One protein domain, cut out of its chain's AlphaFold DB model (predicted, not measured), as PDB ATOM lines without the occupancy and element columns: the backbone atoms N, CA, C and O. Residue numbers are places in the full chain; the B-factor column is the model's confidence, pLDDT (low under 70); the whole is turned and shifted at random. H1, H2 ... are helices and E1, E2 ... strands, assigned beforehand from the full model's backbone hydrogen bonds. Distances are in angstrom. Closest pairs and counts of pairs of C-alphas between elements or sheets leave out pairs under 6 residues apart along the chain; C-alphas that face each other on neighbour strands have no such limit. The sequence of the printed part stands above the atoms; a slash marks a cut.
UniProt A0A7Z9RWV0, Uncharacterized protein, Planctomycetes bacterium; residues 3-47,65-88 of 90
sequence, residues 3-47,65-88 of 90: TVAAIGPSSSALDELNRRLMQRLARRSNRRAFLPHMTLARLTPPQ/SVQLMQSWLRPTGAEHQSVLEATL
ATOM      1  N   THR A   3     406.721  55.850 176.694       86.75
ATOM      2  CA  THR A   3     407.920  55.825 175.845       86.75
ATOM      3  C   THR A   3     408.474  57.237 175.743       86.75
ATOM      4  O   THR A   3     407.740  58.151 175.379       86.75
ATOM      5  N   VAL A   4     409.758  57.395 176.048       88.56
ATOM      6  CA  VAL A   4     410.544  58.576 175.686       88.56
ATOM      7  C   VAL A   4     411.290  58.234 174.403       88.56
ATOM      8  O   VAL A   4     411.933  57.182 174.324       88.56
ATOM      9  N   ALA A   5     411.188  59.090 173.393       91.50
ATOM     10  CA  ALA A   5     411.792  58.852 172.093       91.50
ATOM     11  C   ALA A   5     412.374  60.138 171.507       91.50
ATOM     12  O   ALA A   5     411.807  61.211 171.686       91.50
ATOM     13  N   ALA A   6     413.474  60.004 170.771       91.06
ATOM     14  CA  ALA A   6     413.950  61.045 169.875       91.06
ATOM     15  C   ALA A   6     413.199  60.917 168.547       91.06
ATOM     16  O   ALA A   6     413.214  59.848 167.930       91.06
ATOM     17  N   ILE A   7     412.529  61.986 168.122       90.75
ATOM     18  CA  ILE A   7     411.830  62.025 166.836       90.75
ATOM     19  C   ILE A   7     412.856  62.341 165.749       90.75
ATOM     20  O   ILE A   7     413.608  63.309 165.852       90.75
ATOM     21  N   GLY A   8     412.901  61.488 164.728       86.81
ATOM     22  CA  GLY A   8     413.737  61.679 163.553       86.81
ATOM     23  C   GLY A   8     413.008  62.468 162.460       86.81
ATOM     24  O   GLY A   8     411.785  62.604 162.495       86.81
ATOM     25  N   PRO A   9     413.741  62.975 161.462       84.62
ATOM     26  CA  PRO A   9     413.174  63.666 160.324       84.62
ATOM     27  C   PRO A   9     412.351  62.691 159.489       84.62
ATOM     28  O   PRO A   9     412.748  61.549 159.244       84.62
ATOM     29  N   SER A  10     411.213  63.172 159.009       84.06
ATOM     30  CA  SER A  10     410.470  62.529 157.933       84.06
ATOM     31  C   SER A  10     411.064  62.922 156.584       84.06
ATOM     32  O   SER A  10     411.428  64.080 156.368       84.06
ATOM     33  N   SER A  11     411.117  61.977 155.652       88.06
ATOM     34  CA  SER A  11     411.404  62.248 154.245       88.06
ATOM     35  C   SER A  11     410.518  61.367 153.377       88.06
ATOM     36  O   SER A  11     410.196  60.241 153.758       88.06
ATOM     37  N   SER A  12     410.166  61.845 152.182       90.06
ATOM     38  CA  SER A  12     409.339  61.077 151.242       90.06
ATOM     39  C   SER A  12     409.955  59.717 150.904       90.06
ATOM     40  O   SER A  12     409.236  58.730 150.770       90.06
ATOM     41  N   ALA A  13     411.287  59.641 150.822       90.12
ATOM     42  CA  ALA A  13     412.011  58.395 150.595       90.12
ATOM     43  C   ALA A  13     411.850  57.405 151.760       90.12
ATOM     44  O   ALA A  13     411.624  56.216 151.530       90.12
ATOM     45  N   LEU A  14     411.936  57.882 153.006       90.12
ATOM     46  CA  LEU A  14     411.791  57.038 154.192       90.12
ATOM     47  C   LEU A  14     410.336  56.583 154.390       90.12
ATOM     48  O   LEU A  14     410.096  55.420 154.719       90.12
ATOM     49  N   ASP A  15     409.373  57.468 154.129       91.12
ATOM     50  CA  ASP A  15     407.943  57.152 154.184       91.12
ATOM     51  C   ASP A  15     407.571  56.101 153.132       91.12
ATOM     52  O   ASP A  15     406.874  55.126 153.422       91.12
ATOM     53  N   GLU A  16     408.089  56.253 151.912       92.88
ATOM     54  CA  GLU A  16     407.895  55.304 150.820       92.88
ATOM     55  C   GLU A  16     408.534  53.943 151.121       92.88
ATOM     56  O   GLU A  16     407.913  52.898 150.894       92.88
ATOM     57  N   LEU A  17     409.752  53.939 151.671       91.81
ATOM     58  CA  LEU A  17     410.420  52.724 152.127       91.81
ATOM     59  C   LEU A  17     409.574  52.010 153.189       91.81
ATOM     60  O   LEU A  17     409.289  50.819 153.039       91.81
ATOM     61  N   ASN A  18     409.118  52.729 154.221       92.12
ATOM     62  CA  ASN A  18     408.246  52.168 155.250       92.12
ATOM     63  C   ASN A  18     406.965  51.590 154.638       92.12
ATOM     64  O   ASN A  18     406.622  50.437 154.905       92.12
ATOM     65  N   ARG A  19     406.297  52.344 153.761       91.06
ATOM     66  CA  ARG A  19     405.067  51.920 153.088       91.06
ATOM     67  C   ARG A  19     405.266  50.620 152.311       91.06
ATOM     68  O   ARG A  19     404.471  49.693 152.469       91.06
ATOM     69  N   ARG A  20     406.326  50.518 151.500       92.75
ATOM     70  CA  ARG A  20     406.633  49.307 150.713       92.75
ATOM     71  C   ARG A  20     406.961  48.111 151.600       92.75
ATOM     72  O   ARG A  20     406.479  47.011 151.329       92.75
ATOM     73  N   LEU A  21     407.752  48.309 152.657       91.88
ATOM     74  CA  LEU A  21     408.080  47.246 153.609       91.88
ATOM     75  C   LEU A  21     406.828  46.762 154.344       91.88
ATOM     76  O   LEU A  21     406.596  45.559 154.421       91.88
ATOM     77  N   MET A  22     405.975  47.676 154.805       91.88
ATOM     78  CA  MET A  22     404.713  47.337 155.462       91.88
ATOM     79  C   MET A  22     403.769  46.575 154.530       91.88
ATOM     80  O   MET A  22     403.185  45.581 154.948       91.88
ATOM     81  N   GLN A  23     403.656  46.975 153.262       90.44
ATOM     82  CA  GLN A  23     402.830  46.264 152.278       90.44
ATOM     83  C   GLN A  23     403.312  44.833 152.006       90.44
ATOM     84  O   GLN A  23     402.490  43.957 151.757       90.44
ATOM     85  N   ARG A  24     404.629  44.596 152.031       91.25
ATOM     86  CA  ARG A  24     405.221  43.295 151.680       91.25
ATOM     87  C   ARG A  24     405.400  42.359 152.873       91.25
ATOM     88  O   ARG A  24     405.269  41.150 152.713       91.25
ATOM     89  N   LEU A  25     405.740  42.895 154.044       88.00
ATOM     90  CA  LEU A  25     406.186  42.110 155.199       88.00
ATOM     91  C   LEU A  25     405.175  42.091 156.349       88.00
ATOM     92  O   LEU A  25     405.196  41.168 157.167       88.00
ATOM     93  N   ALA A  26     404.290  43.088 156.458       87.56
ATOM     94  CA  ALA A  26     403.373  43.150 157.587       87.56
ATOM     95  C   ALA A  26     402.208  42.171 157.403       87.56
ATOM     96  O   ALA A  26     401.420  42.266 156.467       87.56
ATOM     97  N   ARG A  27     402.032  41.266 158.372       84.25
ATOM     98  CA  ARG A  27     400.886  40.338 158.412       84.25
ATOM     99  C   ARG A  27     399.548  41.038 158.685       84.25
ATOM    100  O   ARG A  27     398.494  40.448 158.475       84.25
ATOM    101  N   ARG A  28     399.577  42.263 159.219       83.06
ATOM    102  CA  ARG A  28     398.398  43.084 159.522       83.06
ATOM    103  C   ARG A  28     398.669  44.534 159.153       83.06
ATOM    104  O   ARG A  28     399.741  45.058 159.445       83.06
ATOM    105  N   SER A  29     397.663  45.179 158.567       74.81
ATOM    106  CA  SER A  29     397.699  46.615 158.304       74.81
ATOM    107  C   SER A  29     397.705  47.388 159.625       74.81
ATOM    108  O   SER A  29     396.839  47.183 160.479       74.81
ATOM    109  N   ASN A  30     398.692  48.267 159.798       76.50
ATOM    110  CA  ASN A  30     398.706  49.249 160.872       76.50
ATOM    111  C   ASN A  30     398.158  50.568 160.317       76.50
ATOM    112  O   ASN A  30     398.676  51.085 159.334       76.50
ATOM    113  N   ARG A  31     397.112  51.108 160.949       77.69
ATOM    114  CA  ARG A  31     396.488  52.380 160.544       77.69
ATOM    115  C   ARG A  31     397.237  53.613 161.048       77.69
ATOM    116  O   ARG A  31     396.867  54.727 160.694       77.69
ATOM    117  N   ARG A  32     398.236  53.444 161.918       84.94
ATOM    118  CA  ARG A  32     399.014  54.571 162.438       84.94
ATOM    119  C   ARG A  32     399.974  55.072 161.371       84.94
ATOM    120  O   ARG A  32     400.677  54.271 160.759       84.94
ATOM    121  N   ALA A  33     400.013  56.392 161.208       85.88
ATOM    122  CA  ALA A  33     401.027  57.044 160.400       85.88
ATOM    123  C   ALA A  33     402.419  56.644 160.902       85.88
ATOM    124  O   ALA A  33     402.647  56.496 162.108       85.88
ATOM    125  N   PHE A  34     403.329  56.437 159.958       90.56
ATOM    126  CA  PHE A  34     404.719  56.200 160.277       90.56
ATOM    127  C   PHE A  34     405.311  57.469 160.898       90.56
ATOM    128  O   PHE A  34     405.160  58.562 160.364       90.56
ATOM    129  N   LEU A  35     405.943  57.312 162.059       91.56
ATOM    130  CA  LEU A  35     406.624  58.382 162.776       91.56
ATOM    131  C   LEU A  35     408.052  57.899 163.039       91.56
ATOM    132  O   LEU A  35     408.232  57.073 163.941       91.56
ATOM    133  N   PRO A  36     409.050  58.333 162.250       91.56
ATOM    134  CA  PRO A  36     410.443  57.965 162.471       91.56
ATOM    135  C   PRO A  36     410.876  58.381 163.877       91.56
ATOM    136  O   PRO A  36     410.837  59.558 164.227       91.56
ATOM    137  N   HIS A  37     411.268  57.421 164.710       92.50
ATOM    138  CA  HIS A  37     411.748  57.714 166.055       92.50
ATOM    139  C   HIS A  37     412.706  56.636 166.556       92.50
ATOM    140  O   HIS A  37     412.613  55.470 166.171       92.50
ATOM    141  N   MET A  38     413.587  57.028 167.471       91.06
ATOM    142  CA  MET A  38     414.411  56.122 168.261       91.06
ATOM    143  C   MET A  38     413.880  56.106 169.692       91.06
ATOM    144  O   MET A  38     413.821  57.140 170.353       91.06
ATOM    145  N   THR A  39     413.466  54.935 170.177       92.69
ATOM    146  CA  THR A  39     413.073  54.781 171.586       92.69
ATOM    147  C   THR A  39     414.315  54.915 172.467       92.69
ATOM    148  O   THR A  39     415.252  54.144 172.298       92.69
ATOM    149  N   LEU A  40     414.307  55.858 173.411       90.75
ATOM    150  CA  LEU A  40     415.415  56.096 174.346       90.75
ATOM    151  C   LEU A  40     415.192  55.379 175.674       90.75
ATOM    152  O   LEU A  40     416.097  54.776 176.239       90.75
ATOM    153  N   ALA A  41     413.958  55.438 176.175       88.50
ATOM    154  CA  ALA A  41     413.584  54.798 177.421       88.50
ATOM    155  C   ALA A  41     412.110  54.411 177.403       88.50
ATOM    156  O   ALA A  41     411.269  55.051 176.764       88.50
ATOM    157  N   ARG A  42     411.783  53.374 178.166       87.38
ATOM    158  CA  ARG A  42     410.403  53.037 178.489       87.38
ATOM    159  C   ARG A  42     410.244  53.077 179.996       87.38
ATOM    160  O   ARG A  42     410.812  52.260 180.710       87.38
ATOM    161  N   LEU A  43     409.478  54.045 180.466       83.56
ATOM    162  CA  LEU A  43     409.319  54.315 181.883       83.56
ATOM    163  C   LEU A  43     408.088  53.574 182.412       83.56
ATOM    164  O   LEU A  43     406.973  53.698 181.877       83.56
ATOM    165  N   THR A  44     408.293  52.809 183.482       77.00
ATOM    166  CA  THR A  44     407.222  52.379 184.386       77.00
ATOM    167  C   THR A  44     406.949  53.568 185.295       77.00
ATOM    168  O   THR A  44     407.831  53.924 186.067       77.00
ATOM    169  N   PRO A  45     405.816  54.269 185.149       62.56
ATOM    170  CA  PRO A  45     405.658  55.573 185.777       62.56
ATOM    171  C   PRO A  45     405.511  55.413 187.298       62.56
ATOM    172  O   PRO A  45     404.577  54.728 187.710       62.56
ATOM    173  N   PRO A  46     406.344  56.059 188.138       57.62
ATOM    174  CA  PRO A  46     406.030  56.216 189.553       57.62
ATOM    175  C   PRO A  46     405.321  57.553 189.829       57.62
ATOM    176  O   PRO A  46     404.585  57.653 190.803       57.62
ATOM    177  N   GLN A  47     405.513  58.581 188.990       57.22
ATOM    178  CA  GLN A  47     405.080  59.957 189.265       57.22
ATOM    179  C   GLN A  47     404.724  60.732 187.983       57.22
ATOM    180  O   GLN A  47     405.373  60.603 186.943       57.22
ATOM    181  N   SER A  65     421.907  51.532 154.834       94.75
ATOM    182  CA  SER A  65     421.282  50.223 154.717       94.75
ATOM    183  C   SER A  65     420.016  50.111 155.559       94.75
ATOM    184  O   SER A  65     419.713  50.949 156.414       94.75
ATOM    185  N   VAL A  66     419.255  49.057 155.278       93.69
ATOM    186  CA  VAL A  66     418.112  48.594 156.062       93.69
ATOM    187  C   VAL A  66     418.397  47.167 156.495       93.69
ATOM    188  O   VAL A  66     418.794  46.335 155.679       93.69
ATOM    189  N   GLN A  67     418.161  46.874 157.770       95.69
ATOM    190  CA  GLN A  67     418.407  45.556 158.345       95.69
ATOM    191  C   GLN A  67     417.099  44.859 158.727       95.69
ATOM    192  O   GLN A  67     416.199  45.460 159.322       95.69
ATOM    193  N   LEU A  68     417.006  43.569 158.409       95.06
ATOM    194  CA  LEU A  68     416.009  42.667 158.968       95.06
ATOM    195  C   LEU A  68     416.523  42.163 160.314       95.06
ATOM    196  O   LEU A  68     417.554  41.498 160.379       95.06
ATOM    197  N   MET A  69     415.775  42.447 161.375       96.19
ATOM    198  CA  MET A  69     416.158  42.102 162.741       96.19
ATOM    199  C   MET A  69     415.244  41.007 163.290       96.19
ATOM    200  O   MET A  69     414.018  41.119 163.222       96.19
ATOM    201  N   GLN A  70     415.830  39.975 163.892       96.25
ATOM    202  CA  GLN A  70     415.121  39.019 164.737       96.25
ATOM    203  C   GLN A  70     415.275  39.429 166.198       96.25
ATOM    204  O   GLN A  70     416.318  39.935 166.605       96.25
ATOM    205  N   SER A  71     414.209  39.263 166.981       96.31
ATOM    206  CA  SER A  71     414.217  39.604 168.404       96.31
ATOM    207  C   SER A  71     413.721  38.444 169.255       96.31
ATOM    208  O   SER A  71     412.721  37.814 168.904       96.31
ATOM    209  N   TRP A  72     414.372  38.208 170.394       97.81
ATOM    210  CA  TRP A  72     413.931  37.250 171.410       97.81
ATOM    211  C   TRP A  72     413.687  37.966 172.728       97.81
ATOM    212  O   TRP A  72     414.489  38.794 173.157       97.81
ATOM    213  N   LEU A  73     412.579  37.628 173.385       97.12
ATOM    214  CA  LEU A  73     412.308  38.106 174.732       97.12
ATOM    215  C   LEU A  73     413.009  37.192 175.741       97.12
ATOM    216  O   LEU A  73     412.701  36.004 175.833       97.12
ATOM    217  N   ARG A  74     413.943  37.761 176.495       95.19
ATOM    218  CA  ARG A  74     414.655  37.135 177.611       95.19
ATOM    219  C   ARG A  74     414.167  37.739 178.933       95.19
ATOM    220  O   ARG A  74     413.601  38.834 178.924       95.19
ATOM    221  N   PRO A  75     414.443  37.099 180.084       95.81
ATOM    222  CA  PRO A  75     414.158  37.695 181.393       95.81
ATOM    223  C   PRO A  75     414.810  39.071 181.608       95.81
ATOM    224  O   PRO A  75     414.262  39.902 182.323       95.81
ATOM    225  N   THR A  76     415.957  39.330 180.974       93.56
ATOM    226  CA  THR A  76     416.704  40.596 181.059       93.56
ATOM    227  C   THR A  76     416.244  41.664 180.066       93.56
ATOM    228  O   THR A  76     416.662  42.814 180.180       93.56
ATOM    229  N   GLY A  77     415.387  41.322 179.099       92.50
ATOM    230  CA  GLY A  77     414.921  42.249 178.071       92.50
ATOM    231  C   GLY A  77     414.845  41.628 176.680       92.50
ATOM    232  O   GLY A  77     414.895  40.411 176.511       92.50
ATOM    233  N   ALA A  78     414.679  42.478 175.670       94.81
ATOM    234  CA  ALA A  78     414.717  42.048 174.279       94.81
ATOM    235  C   ALA A  78     416.168  42.000 173.786       94.81
ATOM    236  O   ALA A  78     416.888  42.993 173.871       94.81
ATOM    237  N   GLU A  79     416.573  40.856 173.246       96.62
ATOM    238  CA  GLU A  79     417.811  40.716 172.479       96.62
ATOM    239  C   GLU A  79     417.488  40.843 170.994       96.62
ATOM    240  O   GLU A  79     416.488  40.287 170.531       96.62
ATOM    241  N   HIS A  80     418.334  41.555 170.251       96.19
ATOM    242  CA  HIS A  80     418.159  41.809 168.826       96.19
ATOM    243  C   HIS A  80     419.362  41.285 168.040       96.19
ATOM    244  O   HIS A  80     420.504  41.526 168.427       96.19
ATOM    245  N   GLN A  81     419.109  40.616 166.919       97.44
ATOM    246  CA  GLN A  81     420.141  40.131 166.004       97.44
ATOM    247  C   GLN A  81     419.784  40.490 164.562       97.44
ATOM    248  O   GLN A  81     418.645  40.292 164.133       97.44
ATOM    249  N   SER A  82     420.772  40.981 163.811       97.06
ATOM    250  CA  SER A  82     420.640  41.183 162.366       97.06
ATOM    251  C   SER A  82     420.637  39.839 161.641       97.06
ATOM    252  O   SER A  82     421.489  38.986 161.889       97.06
ATOM    253  N   VAL A  83     419.655  39.650 160.764       97.25
ATOM    254  CA  VAL A  83     419.463  38.443 159.946       97.25
ATOM    255  C   VAL A  83     419.859  38.701 158.497       97.25
ATOM    256  O   VAL A  83     420.409  37.826 157.836       97.25
ATOM    257  N   LEU A  84     419.547  39.893 157.994       96.50
ATOM    258  CA  LEU A  84     419.822  40.299 156.624       96.50
ATOM    259  C   LEU A  84     420.039  41.807 156.583       96.50
ATOM    260  O   LEU A  84     419.376  42.551 157.303       96.50
ATOM    261  N   GLU A  85     420.906  42.249 155.685       96.38
ATOM    262  CA  GLU A  85     421.145  43.657 155.403       96.38
ATOM    263  C   GLU A  85     420.955  43.936 153.912       96.38
ATOM    264  O   GLU A  85     421.358  43.140 153.065       96.38
ATOM    265  N   ALA A  86     420.321  45.065 153.598       94.06
ATOM    266  CA  ALA A  86     420.142  45.561 152.242       94.06
ATOM    267  C   ALA A  86     420.647  47.005 152.149       94.06
ATOM    268  O   ALA A  86     420.129  47.891 152.833       94.06
ATOM    269  N   THR A  87     421.643  47.242 151.299       95.06
ATOM    270  CA  THR A  87     422.210  48.574 151.056       95.06
ATOM    271  C   THR A  87     421.218  49.467 150.305       95.06
ATOM    272  O   THR A  87     420.511  49.022 149.402       95.06
ATOM    273  N   LEU A  88     421.168  50.741 150.681       89.69
ATOM    274  CA  LEU A  88     420.391  51.790 150.030       89.69
ATOM    275  C   LEU A  88     421.241  52.481 148.951       89.69
ATOM    276  O   LEU A  88     422.428  52.710 149.156       89.69
TER     277      LEU A  88
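Overview. This is residues 3 to 47 and 65 to 88 of the 90 residues of an uncharacterized protein of Planctomycetes bacterium (UniProt A0A7Z9RWV0). Two separate two-stranded ribbons, the long hairpin E3-E4 and the shorter pair E1-E2, leave a gap between them, with helix H1 crossing near one end. The 69 printed residues hold E1, H1, E2, E3 and E4 in chain order, both sheets antiparallel, class mixed. The whole is loose, radius of gyration of the C-alphas 14.6 A, spanning 39 by 27 by 24 A.

Along the chain. E3 is residues 65 to 74, 27.2 A; E4, residues 77 to 87, 28.7 A, ends at C-alpha 87 (422.210, 48.574, 151.056). E1, residues 3 to 7, begins at C-alpha 3 (407.920, 55.825, 175.845). E2 is residues 37 to 43; H1, residues 12 to 25, 19.6 A.

Arrangement. In the hairpin E3 and E4, at 160 degrees, N 70 and O 81 are 2.8 A apart; E4 bends by 59 degrees at residue 84. E1 and E2 are antiparallel at 159 degrees, N 6 to O 38 2.9 A. H1 is apart from E3 and E4; every O i to N i+4 pair in it is within hydrogen-bond range.

Size, cuts and confidence. Residues 48 to 64 are not printed; C-alphas 47 and 65 are 39.4 A apart. The link H1 to E2 is long. Residues 45 to 47 have pLDDT under 70.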